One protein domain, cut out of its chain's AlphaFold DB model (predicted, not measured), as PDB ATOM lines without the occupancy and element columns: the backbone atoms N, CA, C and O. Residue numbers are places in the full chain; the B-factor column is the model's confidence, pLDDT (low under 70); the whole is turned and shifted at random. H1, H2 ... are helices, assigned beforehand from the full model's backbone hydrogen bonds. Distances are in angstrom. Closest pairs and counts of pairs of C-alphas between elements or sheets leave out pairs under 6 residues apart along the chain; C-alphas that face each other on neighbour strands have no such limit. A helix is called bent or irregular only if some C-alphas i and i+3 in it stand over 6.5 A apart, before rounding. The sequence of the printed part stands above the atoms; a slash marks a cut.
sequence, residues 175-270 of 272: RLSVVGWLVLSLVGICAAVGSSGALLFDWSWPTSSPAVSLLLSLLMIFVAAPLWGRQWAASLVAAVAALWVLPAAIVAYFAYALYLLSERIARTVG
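AT A GLANCE: This is residues 175 to 270 of the 272 residues of an uncharacterized protein of Gordonia sp. UCD-TK1 (UniProt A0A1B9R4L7). A helical hairpin, H1 and the arm H2a, makes most of a narrow body; the chain then folds back into H2b, whose residues 232 to 239 pack on the end of H2a before residues 244 to 270 stick out as a long free arm. That arm makes the length of the whole. The printed part has 96 residues, with two named helices, H1 then the bent H2, and no named strand: all helix. It is only just loose, close to extended, with a radius of gyration of the C-alphas of 18.3 A, and is flat, spanning 59 by 41 by 19 A.

IN THESE COORDINATES: Find C-alpha 175 at (199.050, 243.833, 186.465); from there H1 runs 37.6 A to residue 201. H2, residues 210 to 268, was assigned as one helix by its hydrogen bonds but is bent: C-alphas 227 and 230 are 9.2 A apart. Its arm H2a, residues 210 to 227, begins at C-alpha 210 (212.390, 217.242, 199.240) and measures 26.6 A. H2b, residues 230 to 268, measures 50.9 A and ends at C-alpha 268 (165.306, 238.222, 208.353). Both arms are irregular: C-alphas 223 and 226 are 6.8 A apart, and C-alphas 230 and 233 are 8.1 A apart.

HOW THE PARTS SIT: Look first at Gly 188 and Ser 217, the closest C-alphas of H1 and H2a, 4.6 A apart; the two touch at a shallow tilt of 17 degrees, opposite ways, as a hairpin. H2a, with residues 221 to 226 alone, touches residues 232 to 239 of H2b, closest at the C-alphas of Ala 225 and Trp 232, 5.0 A; their lines are about perpendicular, at 85 degrees. H2b has a kink of 56 degrees near residue 244. H1 and H2b are close but not clearly touching, the C-alphas of Ser 185 and Ala 239 being closest at 6.9 A. In H1 every O i to N i+4 pair is within hydrogen-bond range; in H2a 10 of 14 are, in H2b 29 of 35.

THE WHOLE: The C-alphas farthest apart, Ser 208 and Gly 270, are 60.0 A apart. The printed part has no cut, the link from H1 to H2 is short, and no printed residue is under 70 in pLDDT.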
ATOM      1  N   ARG A 175     200.039 244.794 185.956       95.00
ATOM      2  CA  ARG A 175     199.050 243.833 186.465       95.00
ATOM      3  C   ARG A 175     199.452 242.393 186.147       95.00
ATOM      4  O   ARG A 175     199.406 241.554 187.040       95.00
ATOM      5  N   LEU A 176     199.905 242.115 184.922       95.88
ATOM      6  CA  LEU A 176     200.411 240.784 184.549       95.88
ATOM      7  C   LEU A 176     201.606 240.365 185.413       95.88
ATOM      8  O   LEU A 176     201.669 239.225 185.859       95.88
ATOM      9  N   SER A 177     202.507 241.300 185.718       95.69
ATOM     10  CA  SER A 177     203.652 241.050 186.601       95.69
ATOM     11  C   SER A 177     203.216 240.703 188.031       95.69
ATOM     12  O   SER A 177     203.802 239.818 188.647       95.69
ATOM     13  N   VAL A 178     202.159 241.343 188.550       96.19
ATOM     14  CA  VAL A 178     201.551 240.982 189.847       96.19
ATOM     15  C   VAL A 178     200.943 239.583 189.799       96.19
ATOM     16  O   VAL A 178     201.171 238.799 190.715       96.19
ATOM     17  N   VAL A 179     200.207 239.247 188.737       96.75
ATOM     18  CA  VAL A 179     199.629 237.905 188.562       96.75
ATOM     19  C   VAL A 179     200.729 236.846 188.499       96.75
ATOM     20  O   VAL A 179     200.661 235.861 189.228       96.75
ATOM     21  N   GLY A 180     201.778 237.069 187.702       96.88
ATOM     22  CA  GLY A 180     202.940 236.181 187.642       96.88
ATOM     23  C   GLY A 180     203.608 236.018 189.007       96.88
ATOM     24  O   GLY A 180     203.885 234.899 189.427       96.88
ATOM     25  N   TRP A 181     203.784 237.115 189.750       97.06
ATOM     26  CA  TRP A 181     204.329 237.073 191.106       97.06
ATOM     27  C   TRP A 181     203.445 236.266 192.068       97.06
ATOM     28  O   TRP A 181     203.976 235.470 192.841       97.06
ATOM     29  N   LEU A 182     202.117 236.413 192.003       95.38
ATOM     30  CA  LEU A 182     201.172 235.640 192.819       95.38
ATOM     31  C   LEU A 182     201.231 234.145 192.492       95.38
ATOM     32  O   LEU A 182     201.274 233.328 193.407       95.38
ATOM     33  N   VAL A 183     201.278 233.787 191.205       96.12
ATOM     34  CA  VAL A 183     201.397 232.388 190.764       96.12
ATOM     35  C   VAL A 183     202.705 231.777 191.259       96.12
ATOM     36  O   VAL A 183     202.687 230.706 191.860       96.12
ATOM     37  N   LEU A 184     203.834 232.469 191.079       95.81
ATOM     38  CA  LEU A 184     205.132 231.998 191.572       95.81
ATOM     39  C   LEU A 184     205.163 231.890 193.098       95.81
ATOM     40  O   LEU A 184     205.730 230.938 193.628       95.81
ATOM     41  N   SER A 185     204.530 232.832 193.801       94.00
ATOM     42  CA  SER A 185     204.418 232.794 195.261       94.00
ATOM     43  C   SER A 185     203.593 231.595 195.717       94.00
ATOM     44  O   SER A 185     204.007 230.893 196.630       94.00
ATOM     45  N   LEU A 186     202.467 231.309 195.056       93.44
ATOM     46  CA  LEU A 186     201.631 230.149 195.366       93.44
ATOM     47  C   LEU A 186     202.388 228.838 195.130       93.44
ATOM     48  O   LEU A 186     202.411 227.984 196.010       93.44
ATOM     49  N   VAL A 187     203.056 228.704 193.981       94.81
ATOM     50  CA  VAL A 187     203.891 227.534 193.670       94.81
ATOM     51  C   VAL A 187     205.006 227.372 194.703       94.81
ATOM     52  O   VAL A 187     205.202 226.274 195.218       94.81
ATOM     53  N   GLY A 188     205.700 228.460 195.050       94.06
ATOM     54  CA  GLY A 188     206.743 228.466 196.073       94.06
ATOM     55  C   GLY A 188     206.215 228.051 197.447       94.06
ATOM     56  O   GLY A 188     206.804 227.187 198.084       94.06
ATOM     57  N   ILE A 189     205.071 228.586 197.883       92.62
ATOM     58  CA  ILE A 189     204.442 228.222 199.161       92.62
ATOM     59  C   ILE A 189     204.030 226.746 199.163       92.62
ATOM     60  O   ILE A 189     204.357 226.032 200.108       92.62
ATOM     61  N   CYS A 190     203.361 226.261 198.113       93.62
ATOM     62  CA  CYS A 190     202.980 224.852 198.000       93.62
ATOM     63  C   CYS A 190     204.207 223.935 198.030       93.62
ATOM     64  O   CYS A 190     204.193 222.922 198.726       93.62
ATOM     65  N   ALA A 191     205.279 224.309 197.324       95.00
ATOM     66  CA  ALA A 191     206.526 223.560 197.326       95.00
ATOM     67  C   ALA A 191     207.209 223.570 198.695       95.00
ATOM     68  O   ALA A 191     207.662 222.518 199.139       95.00
ATOM     69  N   ALA A 192     207.241 224.711 199.387       94.25
ATOM     70  CA  ALA A 192     207.800 224.816 200.729       94.25
ATOM     71  C   ALA A 192     207.028 223.932 201.714       94.25
ATOM     72  O   ALA A 192     207.622 223.082 202.370       94.25
ATOM     73  N   VAL A 193     205.698 224.066 201.752       94.12
ATOM     74  CA  VAL A 193     204.821 223.284 202.638       94.12
ATOM     75  C   VAL A 193     204.929 221.790 202.345       94.12
ATOM     76  O   VAL A 193     205.128 221.005 203.266       94.12
ATOM     77  N   GLY A 194     204.848 221.390 201.074       95.81
ATOM     78  CA  GLY A 194     204.946 219.989 200.669       95.81
ATOM     79  C   GLY A 194     206.312 219.373 200.970       95.81
ATOM     80  O   GLY A 194     206.391 218.263 201.488       95.81
ATOM     81  N   SER A 195     207.391 220.123 200.730       97.00
ATOM     82  CA  SER A 195     208.754 219.669 201.020       97.00
ATOM     83  C   SER A 195     209.020 219.575 202.523       97.00
ATOM     84  O   SER A 195     209.603 218.594 202.975       97.00
ATOM     85  N   SER A 196     208.570 220.554 203.316       96.12
ATOM     86  CA  SER A 196     208.633 220.489 204.782       96.12
ATOM     87  C   SER A 196     207.803 219.328 205.328       96.12
ATOM     88  O   SER A 196     208.265 218.615 206.212       96.12
ATOM     89  N   GLY A 197     206.620 219.099 204.760       97.00
ATOM     90  CA  GLY A 197     205.767 217.952 205.054       97.00
ATOM     91  C   GLY A 197     206.456 216.612 204.827       97.00
ATOM     92  O   GLY A 197     206.452 215.755 205.704       97.00
ATOM     93  N   ALA A 198     207.104 216.453 203.674       97.00
ATOM     94  CA  ALA A 198     207.847 215.243 203.340       97.00
ATOM     95  C   ALA A 198     209.059 215.014 204.257       97.00
ATOM     96  O   ALA A 198     209.355 213.876 204.594       97.00
ATOM     97  N   LEU A 199     209.755 216.079 204.673       96.81
ATOM     98  CA  LEU A 199     210.946 215.976 205.527       96.81
ATOM     99  C   LEU A 199     210.630 215.745 207.009       96.81
ATOM    100  O   LEU A 199     211.437 215.142 207.709       96.81
ATOM    101  N   LEU A 200     209.516 216.293 207.499       97.50
ATOM    102  CA  LEU A 200     209.191 216.317 208.930       97.50
ATOM    103  C   LEU A 200     208.083 215.332 209.317       97.50
ATOM    104  O   LEU A 200     207.991 214.958 210.482       97.50
ATOM    105  N   PHE A 201     207.229 214.952 208.364       97.12
ATOM    106  CA  PHE A 201     205.991 214.209 208.616       97.12
ATOM    107  C   PHE A 201     205.727 213.100 207.581       97.12
ATOM    108  O   PHE A 201     204.595 212.625 207.486       97.12
ATOM    109  N   ASP A 202     206.733 212.721 206.783       94.50
ATOM    110  CA  ASP A 202     206.666 211.647 205.778       94.50
ATOM    111  C   ASP A 202     205.521 211.792 204.750       94.50
ATOM    112  O   ASP A 202     204.975 210.809 204.242       94.50
ATOM    113  N   TRP A 203     205.126 213.027 204.413       96.44
ATOM    114  CA  TRP A 203     204.117 213.261 203.373       96.44
ATOM    115  C   TRP A 203     204.612 212.840 201.987       96.44
ATOM    116  O   TRP A 203     205.757 213.089 201.607       96.44
ATOM    117  N   SER A 204     203.711 212.291 201.170       94.25
ATOM    118  CA  SER A 204     203.990 212.058 199.753       94.25
ATOM    119  C   SER A 204     204.177 213.394 199.025       94.25
ATOM    120  O   SER A 204     203.248 214.204 198.968       94.25
ATOM    121  N   TRP A 205     205.349 213.613 198.430       94.94
ATOM    122  CA  TRP A 205     205.665 214.810 197.649       94.94
ATOM    123  C   TRP A 205     206.297 214.407 196.303       94.94
ATOM    124  O   TRP A 205     207.165 213.535 196.291       94.94
ATOM    125  N   PRO A 206     205.897 214.995 195.156       92.88
ATOM    126  CA  PRO A 206     206.250 214.506 193.817       92.88
ATOM    127  C   PRO A 206     207.720 214.708 193.402       92.88
ATOM    128  O   PRO A 206     208.060 214.496 192.242       92.88
ATOM    129  N   THR A 207     208.606 215.124 194.310       91.50
ATOM    130  CA  THR A 207     210.028 215.342 194.012       91.50
ATOM    131  C   THR A 207     210.897 214.281 194.670       91.50
ATOM    132  O   THR A 207     210.758 214.036 195.867       91.50
ATOM    133  N   SER A 208     211.890 213.765 193.947       87.38
ATOM    134  CA  SER A 208     212.852 212.790 194.481       87.38
ATOM    135  C   SER A 208     213.768 213.345 195.580       87.38
ATOM    136  O   SER A 208     214.410 212.574 196.283       87.38
ATOM    137  N   SER A 209     213.862 214.674 195.729       94.81
ATOM    138  CA  SER A 209     214.654 215.320 196.781       94.81
ATOM    139  C   SER A 209     213.887 216.481 197.429       94.81
ATOM    140  O   SER A 209     213.995 217.629 196.979       94.81
ATOM    141  N   PRO A 210     213.124 216.212 198.508       95.50
ATOM    142  CA  PRO A 210     212.390 217.242 199.240       95.50
ATOM    143  C   PRO A 210     213.280 218.376 199.768       95.50
ATOM    144  O   PRO A 210     212.881 219.534 199.730       95.50
ATOM    145  N   ALA A 211     214.517 218.091 200.187       96.06
ATOM    146  CA  ALA A 211     215.448 219.120 200.662       96.06
ATOM    147  C   ALA A 211     215.824 220.137 199.568       96.06
ATOM    148  O   ALA A 211     215.820 221.344 199.812       96.06
ATOM    149  N   VAL A 212     216.097 219.666 198.345       96.06
ATOM    150  CA  VAL A 212     216.381 220.547 197.200       96.06
ATOM    151  C   VAL A 212     215.131 221.331 196.804       96.06
ATOM    152  O   VAL A 212     215.214 222.535 196.578       96.06
ATOM    153  N   SER A 213     213.966 220.676 196.776       95.94
ATOM    154  CA  SER A 213     212.678 221.331 196.511       95.94
ATOM    155  C   SER A 213     212.395 222.454 197.519       95.94
ATOM    156  O   SER A 213     212.034 223.563 197.120       95.94
ATOM    157  N   LEU A 214     212.652 222.219 198.811       96.31
ATOM    158  CA  LEU A 214     212.522 223.233 199.856       96.31
ATOM    159  C   LEU A 214     213.475 224.407 199.609       96.31
ATOM    160  O   LEU A 214     213.035 225.555 199.608       96.31
ATOM    161  N   LEU A 215     214.755 224.144 199.339       96.44
ATOM    162  CA  LEU A 215     215.721 225.203 199.048       96.44
ATOM    163  C   LEU A 215     215.285 226.057 197.849       96.44
ATOM    164  O   LEU A 215     215.259 227.283 197.944       96.44
ATOM    165  N   LEU A 216     214.891 225.420 196.742       95.31
ATOM    166  CA  LEU A 216     214.408 226.118 195.553       95.31
ATOM    167  C   LEU A 216     213.174 226.968 195.872       95.31
ATOM    168  O   LEU A 216     213.120 228.124 195.463       95.31
ATOM    169  N   SER A 217     212.232 226.445 196.660       94.69
ATOM    170  CA  SER A 217     211.026 227.178 197.062       94.69
ATOM    171  C   SER A 217     211.329 228.456 197.857       94.69
ATOM    172  O   SER A 217     210.689 229.483 197.634       94.69
ATOM    173  N   LEU A 218     212.351 228.439 198.718       93.56
ATOM    174  CA  LEU A 218     212.791 229.620 199.466       93.56
ATOM    175  C   LEU A 218     213.480 230.640 198.550       93.56
ATOM    176  O   LEU A 218     213.293 231.848 198.704       93.56
ATOM    177  N   LEU A 219     214.234 230.162 197.556       95.06
ATOM    178  CA  LEU A 219     214.875 231.014 196.554       95.06
ATOM    179  C   LEU A 219     213.864 231.659 195.594       95.06
ATOM    180  O   LEU A 219     214.114 232.766 195.108       95.06
ATOM    181  N   MET A 220     212.699 231.035 195.369       93.94
ATOM    182  CA  MET A 220     211.650 231.573 194.493       93.94
ATOM    183  C   MET A 220     211.190 232.977 194.892       93.94
ATOM    184  O   MET A 220     210.838 233.766 194.017       93.94
ATOM    185  N   ILE A 221     211.235 233.325 196.182       93.25
ATOM    186  CA  ILE A 221     210.872 234.664 196.670       93.25
ATOM    187  C   ILE A 221     211.773 235.736 196.035       93.25
ATOM    188  O   ILE A 221     211.286 236.774 195.583       93.25
ATOM    189  N   PHE A 222     213.076 235.465 195.929       95.19
ATOM    190  CA  PHE A 222     214.042 236.368 195.302       95.19
ATOM    191  C   PHE A 222     213.926 236.365 193.778       95.19
ATOM    192  O   PHE A 222     214.049 237.419 193.161       95.19
ATOM    193  N   VAL A 223     213.633 235.210 193.172       93.88
ATOM    194  CA  VAL A 223     213.427 235.085 191.718       93.88
ATOM    195  C   VAL A 223     212.182 235.847 191.259       93.88
ATOM    196  O   VAL A 223     212.194 236.478 190.205       93.88
ATOM    197  N   ALA A 224     211.109 235.832 192.052       94.81
ATOM    198  CA  ALA A 224     209.873 236.539 191.738       94.81
ATOM    199  C   ALA A 224     209.962 238.048 192.034       94.81
ATOM    200  O   ALA A 224     209.186 238.830 191.480       94.81
ATOM    201  N   ALA A 225     210.893 238.487 192.889       95.31
ATOM    202  CA  ALA A 225     210.954 239.875 193.341       95.31
ATOM    203  C   ALA A 225     211.147 240.926 192.225       95.31
ATOM    204  O   ALA A 225     210.452 241.953 192.270       95.31
ATOM    205  N   PRO A 226     211.992 240.693 191.196       96.00
ATOM    206  CA  PRO A 226     212.161 241.591 190.054       96.00
ATOM    207  C   PRO A 226     210.887 241.877 189.255       96.00
ATOM    208  O   PRO A 226     210.831 242.910 188.588       96.00
ATOM    209  N   LEU A 227     209.834 241.052 189.357       94.69
ATOM    210  CA  LEU A 227     208.534 241.333 188.722       94.69
ATOM    211  C   LEU A 227     207.913 242.648 189.219       94.69
ATOM    212  O   LEU A 227     207.057 243.235 188.561       94.69
ATOM    213  N   TRP A 228     208.362 243.153 190.369       94.56
ATOM    214  CA  TRP A 228     207.938 244.445 190.899       94.56
ATOM    215  C   TRP A 228     208.878 245.600 190.499       94.56
ATOM    216  O   TRP A 228     208.641 246.747 190.876       94.56
ATOM    217  N   GLY A 229     209.921 245.364 189.701       91.69
ATOM    218  CA  GLY A 229     210.829 246.407 189.216       91.69
ATOM    219  C   GLY A 229     211.450 247.228 190.353       91.69
ATOM    220  O   GLY A 229     212.014 246.683 191.298       91.69
ATOM    221  N   ARG A 230     211.311 248.562 190.306       89.44
ATOM    222  CA  ARG A 230     211.914 249.480 191.299       89.44
ATOM    223  C   ARG A 230     211.403 249.305 192.737       89.44
ATOM    224  O   ARG A 230     212.073 249.770 193.651       89.44
ATOM    225  N   GLN A 231     210.259 248.647 192.959       92.56
ATOM    226  CA  GLN A 231     209.772 248.330 194.314       92.56
ATOM    227  C   GLN A 231     209.905 246.822 194.625       92.56
ATOM    228  O   GLN A 231     209.073 246.272 195.334       92.56
ATOM    229  N   TRP A 232     210.942 246.137 194.123       94.12
ATOM    230  CA  TRP A 232     211.229 244.724 194.447       94.12
ATOM    231  C   TRP A 232     211.345 244.450 195.957       94.12
ATOM    232  O   TRP A 232     210.957 243.391 196.428       94.12
ATOM    233  N   ALA A 233     211.799 245.416 196.759       94.38
ATOM    234  CA  ALA A 233     211.808 245.253 198.213       94.38
ATOM    235  C   ALA A 233     210.387 245.070 198.789       94.38
ATOM    236  O   ALA A 233     210.203 244.346 199.765       94.38
ATOM    237  N   ALA A 234     209.369 245.680 198.167       94.62
ATOM    238  CA  ALA A 234     207.976 245.534 198.583       94.62
ATOM    239  C   ALA A 234     207.460 244.110 198.341       94.62
ATOM    240  O   ALA A 234     206.698 243.594 199.157       94.62
ATOM    241  N   SER A 235     207.889 243.457 197.257       95.38
ATOM    242  CA  SER A 235     207.464 242.091 196.942       95.38
ATOM    243  C   SER A 235     208.078 241.063 197.885       95.38
ATOM    244  O   SER A 235     207.384 240.139 198.301       95.38
ATOM    245  N   LEU A 236     209.335 241.259 198.296       95.56
ATOM    246  CA  LEU A 236     209.973 240.427 199.318       95.56
ATOM    247  C   LEU A 236     209.228 240.511 200.649       95.56
ATOM    248  O   LEU A 236     208.893 239.489 201.242       95.56
ATOM    249  N   VAL A 237     208.917 241.732 201.093       95.94
ATOM    250  CA  VAL A 237     208.145 241.934 202.324       95.94
ATOM    251  C   VAL A 237     206.751 241.328 202.191       95.94
ATOM    252  O   VAL A 237     206.307 240.665 203.120       95.94
ATOM    253  N   ALA A 238     206.078 241.500 201.048       94.88
ATOM    254  CA  ALA A 238     204.763 240.912 200.810       94.88
ATOM    255  C   ALA A 238     204.801 239.379 200.899       94.88
ATOM    256  O   ALA A 238     203.947 238.791 201.556       94.88
ATOM    257  N   ALA A 239     205.808 238.742 200.293       93.31
ATOM    258  CA  ALA A 239     205.975 237.291 200.316       93.31
ATOM    259  C   ALA A 239     206.218 236.764 201.739       93.31
ATOM    260  O   ALA A 239     205.558 235.821 202.169       93.31
ATOM    261  N   VAL A 240     207.115 237.403 202.498       92.31
ATOM    262  CA  VAL A 240     207.404 237.010 203.887       92.31
ATOM    263  C   VAL A 240     206.204 237.275 204.798       92.31
ATOM    264  O   VAL A 240     205.852 236.436 205.623       92.31
ATOM    265  N   ALA A 241     205.542 238.425 204.644       93.38
ATOM    266  CA  ALA A 241     204.367 238.771 205.433       93.38
ATOM    267  C   ALA A 241     203.196 237.817 205.166       93.38
ATOM    268  O   ALA A 241     202.502 237.429 206.103       93.38
ATOM    269  N   ALA A 242     203.008 237.387 203.916       90.88
ATOM    270  CA  ALA A 242     201.946 236.460 203.545       90.88
ATOM    271  C   ALA A 242     202.014 235.136 204.323       90.88
ATOM    272  O   ALA A 242     200.963 234.581 204.618       90.88
ATOM    273  N   LEU A 243     203.200 234.669 204.735       88.69
ATOM    274  CA  LEU A 243     203.345 233.413 205.486       88.69
ATOM    275  C   LEU A 243     202.538 233.377 206.791       88.69
ATOM    276  O   LEU A 243     202.080 232.312 207.193       88.69
ATOM    277  N   TRP A 244     202.350 234.525 207.447       89.62
ATOM    278  CA  TRP A 244     201.675 234.605 208.747       89.62
ATOM    279  C   TRP A 244     200.451 235.522 208.735       89.62
ATOM    280  O   TRP A 244     199.459 235.229 209.399       89.62
ATOM    281  N   VAL A 245     200.463 236.586 207.927       92.25
ATOM    282  CA  VAL A 245     199.309 237.482 207.777       92.25
ATOM    283  C   VAL A 245     198.186 236.798 207.003       92.25
ATOM    284  O   VAL A 245     197.029 236.947 207.385       92.25
ATOM    285  N   LEU A 246     198.489 236.035 205.943       91.19
ATOM    286  CA  LEU A 246     197.449 235.442 205.098       91.19
ATOM    287  C   LEU A 246     196.630 234.368 205.835       91.19
ATOM    288  O   LEU A 246     195.406 234.474 205.788       91.19
ATOM    289  N   PRO A 247     197.221 233.392 206.559       92.81
ATOM    290  CA  PRO A 247     196.430 232.425 207.321       92.81
ATOM    291  C   PRO A 247     195.515 233.097 208.350       92.81
ATOM    292  O   PRO A 247     194.324 232.795 208.411       92.81
ATOM    293  N   ALA A 248     196.040 234.065 209.105       94.50
ATOM    294  CA  ALA A 248     195.257 234.809 210.085       94.50
ATOM    295  C   ALA A 248     194.145 235.644 209.423       94.50
ATOM    296  O   ALA A 248     193.013 235.655 209.904       94.50
ATOM    297  N   ALA A 249     194.423 236.277 208.279       94.06
ATOM    298  CA  ALA A 249     193.426 237.000 207.493       94.06
ATOM    299  C   ALA A 249     192.327 236.080 206.942       94.06
ATOM    300  O   ALA A 249     191.166 236.478 206.942       94.06
ATOM    301  N   ILE A 250     192.661 234.859 206.511       94.69
ATOM    302  CA  ILE A 250     191.687 233.861 206.050       94.69
ATOM    303  C   ILE A 250     190.761 233.456 207.203       94.69
ATOM    304  O   ILE A 250     189.542 233.490 207.048       94.69
ATOM    305  N   VAL A 251     191.318 233.133 208.375       96.56
ATOM    306  CA  VAL A 251     190.523 232.785 209.565       96.56
ATOM    307  C   VAL A 251     189.620 233.951 209.974       96.56
ATOM    308  O   VAL A 251     188.418 233.765 210.165       96.56
ATOM    309  N   ALA A 252     190.169 235.168 210.042       95.81
ATOM    310  CA  ALA A 252     189.409 236.371 210.361       95.81
ATOM    311  C   ALA A 252     188.312 236.657 209.323       95.81
ATOM    312  O   ALA A 252     187.208 237.053 209.690       95.81
ATOM    313  N   TYR A 253     188.585 236.425 208.036       96.56
ATOM    314  CA  TYR A 253     187.602 236.559 206.966       96.56
ATOM    315  C   TYR A 253     186.441 235.580 207.148       96.56
ATOM    316  O   TYR A 253     185.289 236.004 207.091       96.56
ATOM    317  N   PHE A 254     186.715 234.302 207.422       97.06
ATOM    318  CA  PHE A 254     185.663 233.309 207.657       97.06
ATOM    319  C   PHE A 254     184.831 233.630 208.901       97.06
ATOM    320  O   PHE A 254     183.602 233.582 208.835       97.06
ATOM    321  N   ALA A 255     185.472 234.022 210.004       96.25
ATOM    322  CA  ALA A 255     184.767 234.460 211.207       96.25
ATOM    323  C   ALA A 255     183.874 235.680 210.922       96.25
ATOM    324  O   ALA A 255     182.709 235.720 211.319       96.25
ATOM    325  N   TYR A 256     184.392 236.650 210.167       95.06
ATOM    326  CA  TYR A 256     183.647 237.839 209.771       95.06
ATOM    327  C   TYR A 256     182.478 237.524 208.819       95.06
ATOM    328  O   TYR A 256     181.391 238.084 208.961       95.06
ATOM    329  N   ALA A 257     182.660 236.596 207.878       96.31
ATOM    330  CA  ALA A 257     181.604 236.133 206.981       96.31
ATOM    331  C   ALA A 257     180.487 235.399 207.743       96.31
ATOM    332  O   ALA A 257     179.307 235.634 207.476       96.31
ATOM    333  N   LEU A 258     180.844 234.565 208.727       97.12
ATOM    334  CA  LEU A 258     179.883 233.893 209.604       97.12
ATOM    335  C   LEU A 258     179.083 234.898 210.443       97.12
ATOM    336  O   LEU A 258     177.864 234.766 210.567       97.12
ATOM    337  N   TYR A 259     179.744 235.933 210.965       95.50
ATOM    338  CA  TYR A 259     179.072 237.039 211.645       95.50
ATOM    339  C   TYR A 259     178.065 237.739 210.723       95.50
ATOM    340  O   TYR A 259     176.899 237.879 211.080       95.50
ATOM    341  N   LEU A 260     178.474 238.107 209.503       95.06
ATOM    342  CA  LEU A 260     177.582 238.746 208.530       95.06
ATOM    343  C   LEU A 260     176.374 237.878 208.165       95.06
ATOM    344  O   LEU A 260     175.273 238.404 207.987       95.06
ATOM    345  N   LEU A 261     176.571 236.564 208.044       96.94
ATOM    346  CA  LEU A 261     175.485 235.616 207.813       96.94
ATOM    347  C   LEU A 261     174.522 235.586 209.004       96.94
ATOM    348  O   LEU A 261     173.312 235.655 208.803       96.94
ATOM    349  N   SER A 262     175.051 235.546 210.225       96.56
ATOM    350  CA  SER A 262     174.257 235.536 211.460       96.56
ATOM    351  C   SER A 262     173.423 236.813 211.601       96.56
ATOM    352  O   SER A 262     172.218 236.746 211.813       96.56
ATOM    353  N   GLU A 263     174.036 237.971 211.364       96.25
ATOM    354  CA  GLU A 263     173.380 239.281 211.307       96.25
ATOM    355  C   GLU A 263     172.289 239.353 210.233       96.25
ATOM    356  O   GLU A 263     171.209 239.908 210.438       96.25
ATOM    357  N   ARG A 264     172.551 238.771 209.058       95.81
ATOM    358  CA  ARG A 264     171.556 238.691 207.985       95.81
ATOM    359  C   ARG A 264     170.367 237.824 208.395       95.81
ATOM    360  O   ARG A 264     169.239 238.213 208.110       95.81
ATOM    361  N   ILE A 265     170.613 236.697 209.066       96.50
ATOM    362  CA  ILE A 265     169.563 235.817 209.591       96.50
ATOM    363  C   ILE A 265     168.745 236.551 210.657       96.50
ATOM    364  O   ILE A 265     167.521 236.592 210.543       96.50
ATOM    365  N   ALA A 266     169.401 237.195 211.628       96.06
ATOM    366  CA  ALA A 266     168.755 237.986 212.678       96.06
ATOM    367  C   ALA A 266     167.824 239.063 212.094       96.06
ATOM    368  O   ALA A 266     166.661 239.151 212.485       96.06
ATOM    369  N   ARG A 267     168.291 239.797 211.072       95.50
ATOM    370  CA  ARG A 267     167.464 240.740 210.304       95.50
ATOM    371  C   ARG A 267     166.253 240.078 209.652       95.50
ATOM    372  O   ARG A 267     165.151 240.605 209.747       95.50
ATOM    373  N   THR A 268     166.427 238.924 209.005       94.50
ATOM    374  CA  THR A 268     165.306 238.222 208.353       94.50
ATOM    375  C   THR A 268     164.268 237.670 209.327       94.50
ATOM    376  O   THR A 268     163.117 237.520 208.933       94.50
ATOM    377  N   VAL A 269     164.643 237.391 210.581       95.69
ATOM    378  CA  VAL A 269     163.709 236.921 211.622       95.69
ATOM    379  C   VAL A 269     163.182 238.045 212.525       95.69
ATOM    380  O   VAL A 269     162.469 237.763 213.483       95.69
ATOM    381  N   GLY A 270     163.500 239.310 212.224       91.31
ATOM    382  CA  GLY A 270     162.970 240.478 212.936       91.31
ATOM    383  C   GLY A 270     163.614 240.762 214.298       91.31
ATOM    384  O   GLY A 270     162.968 241.359 215.150       91.31
TER     385      GLY A 270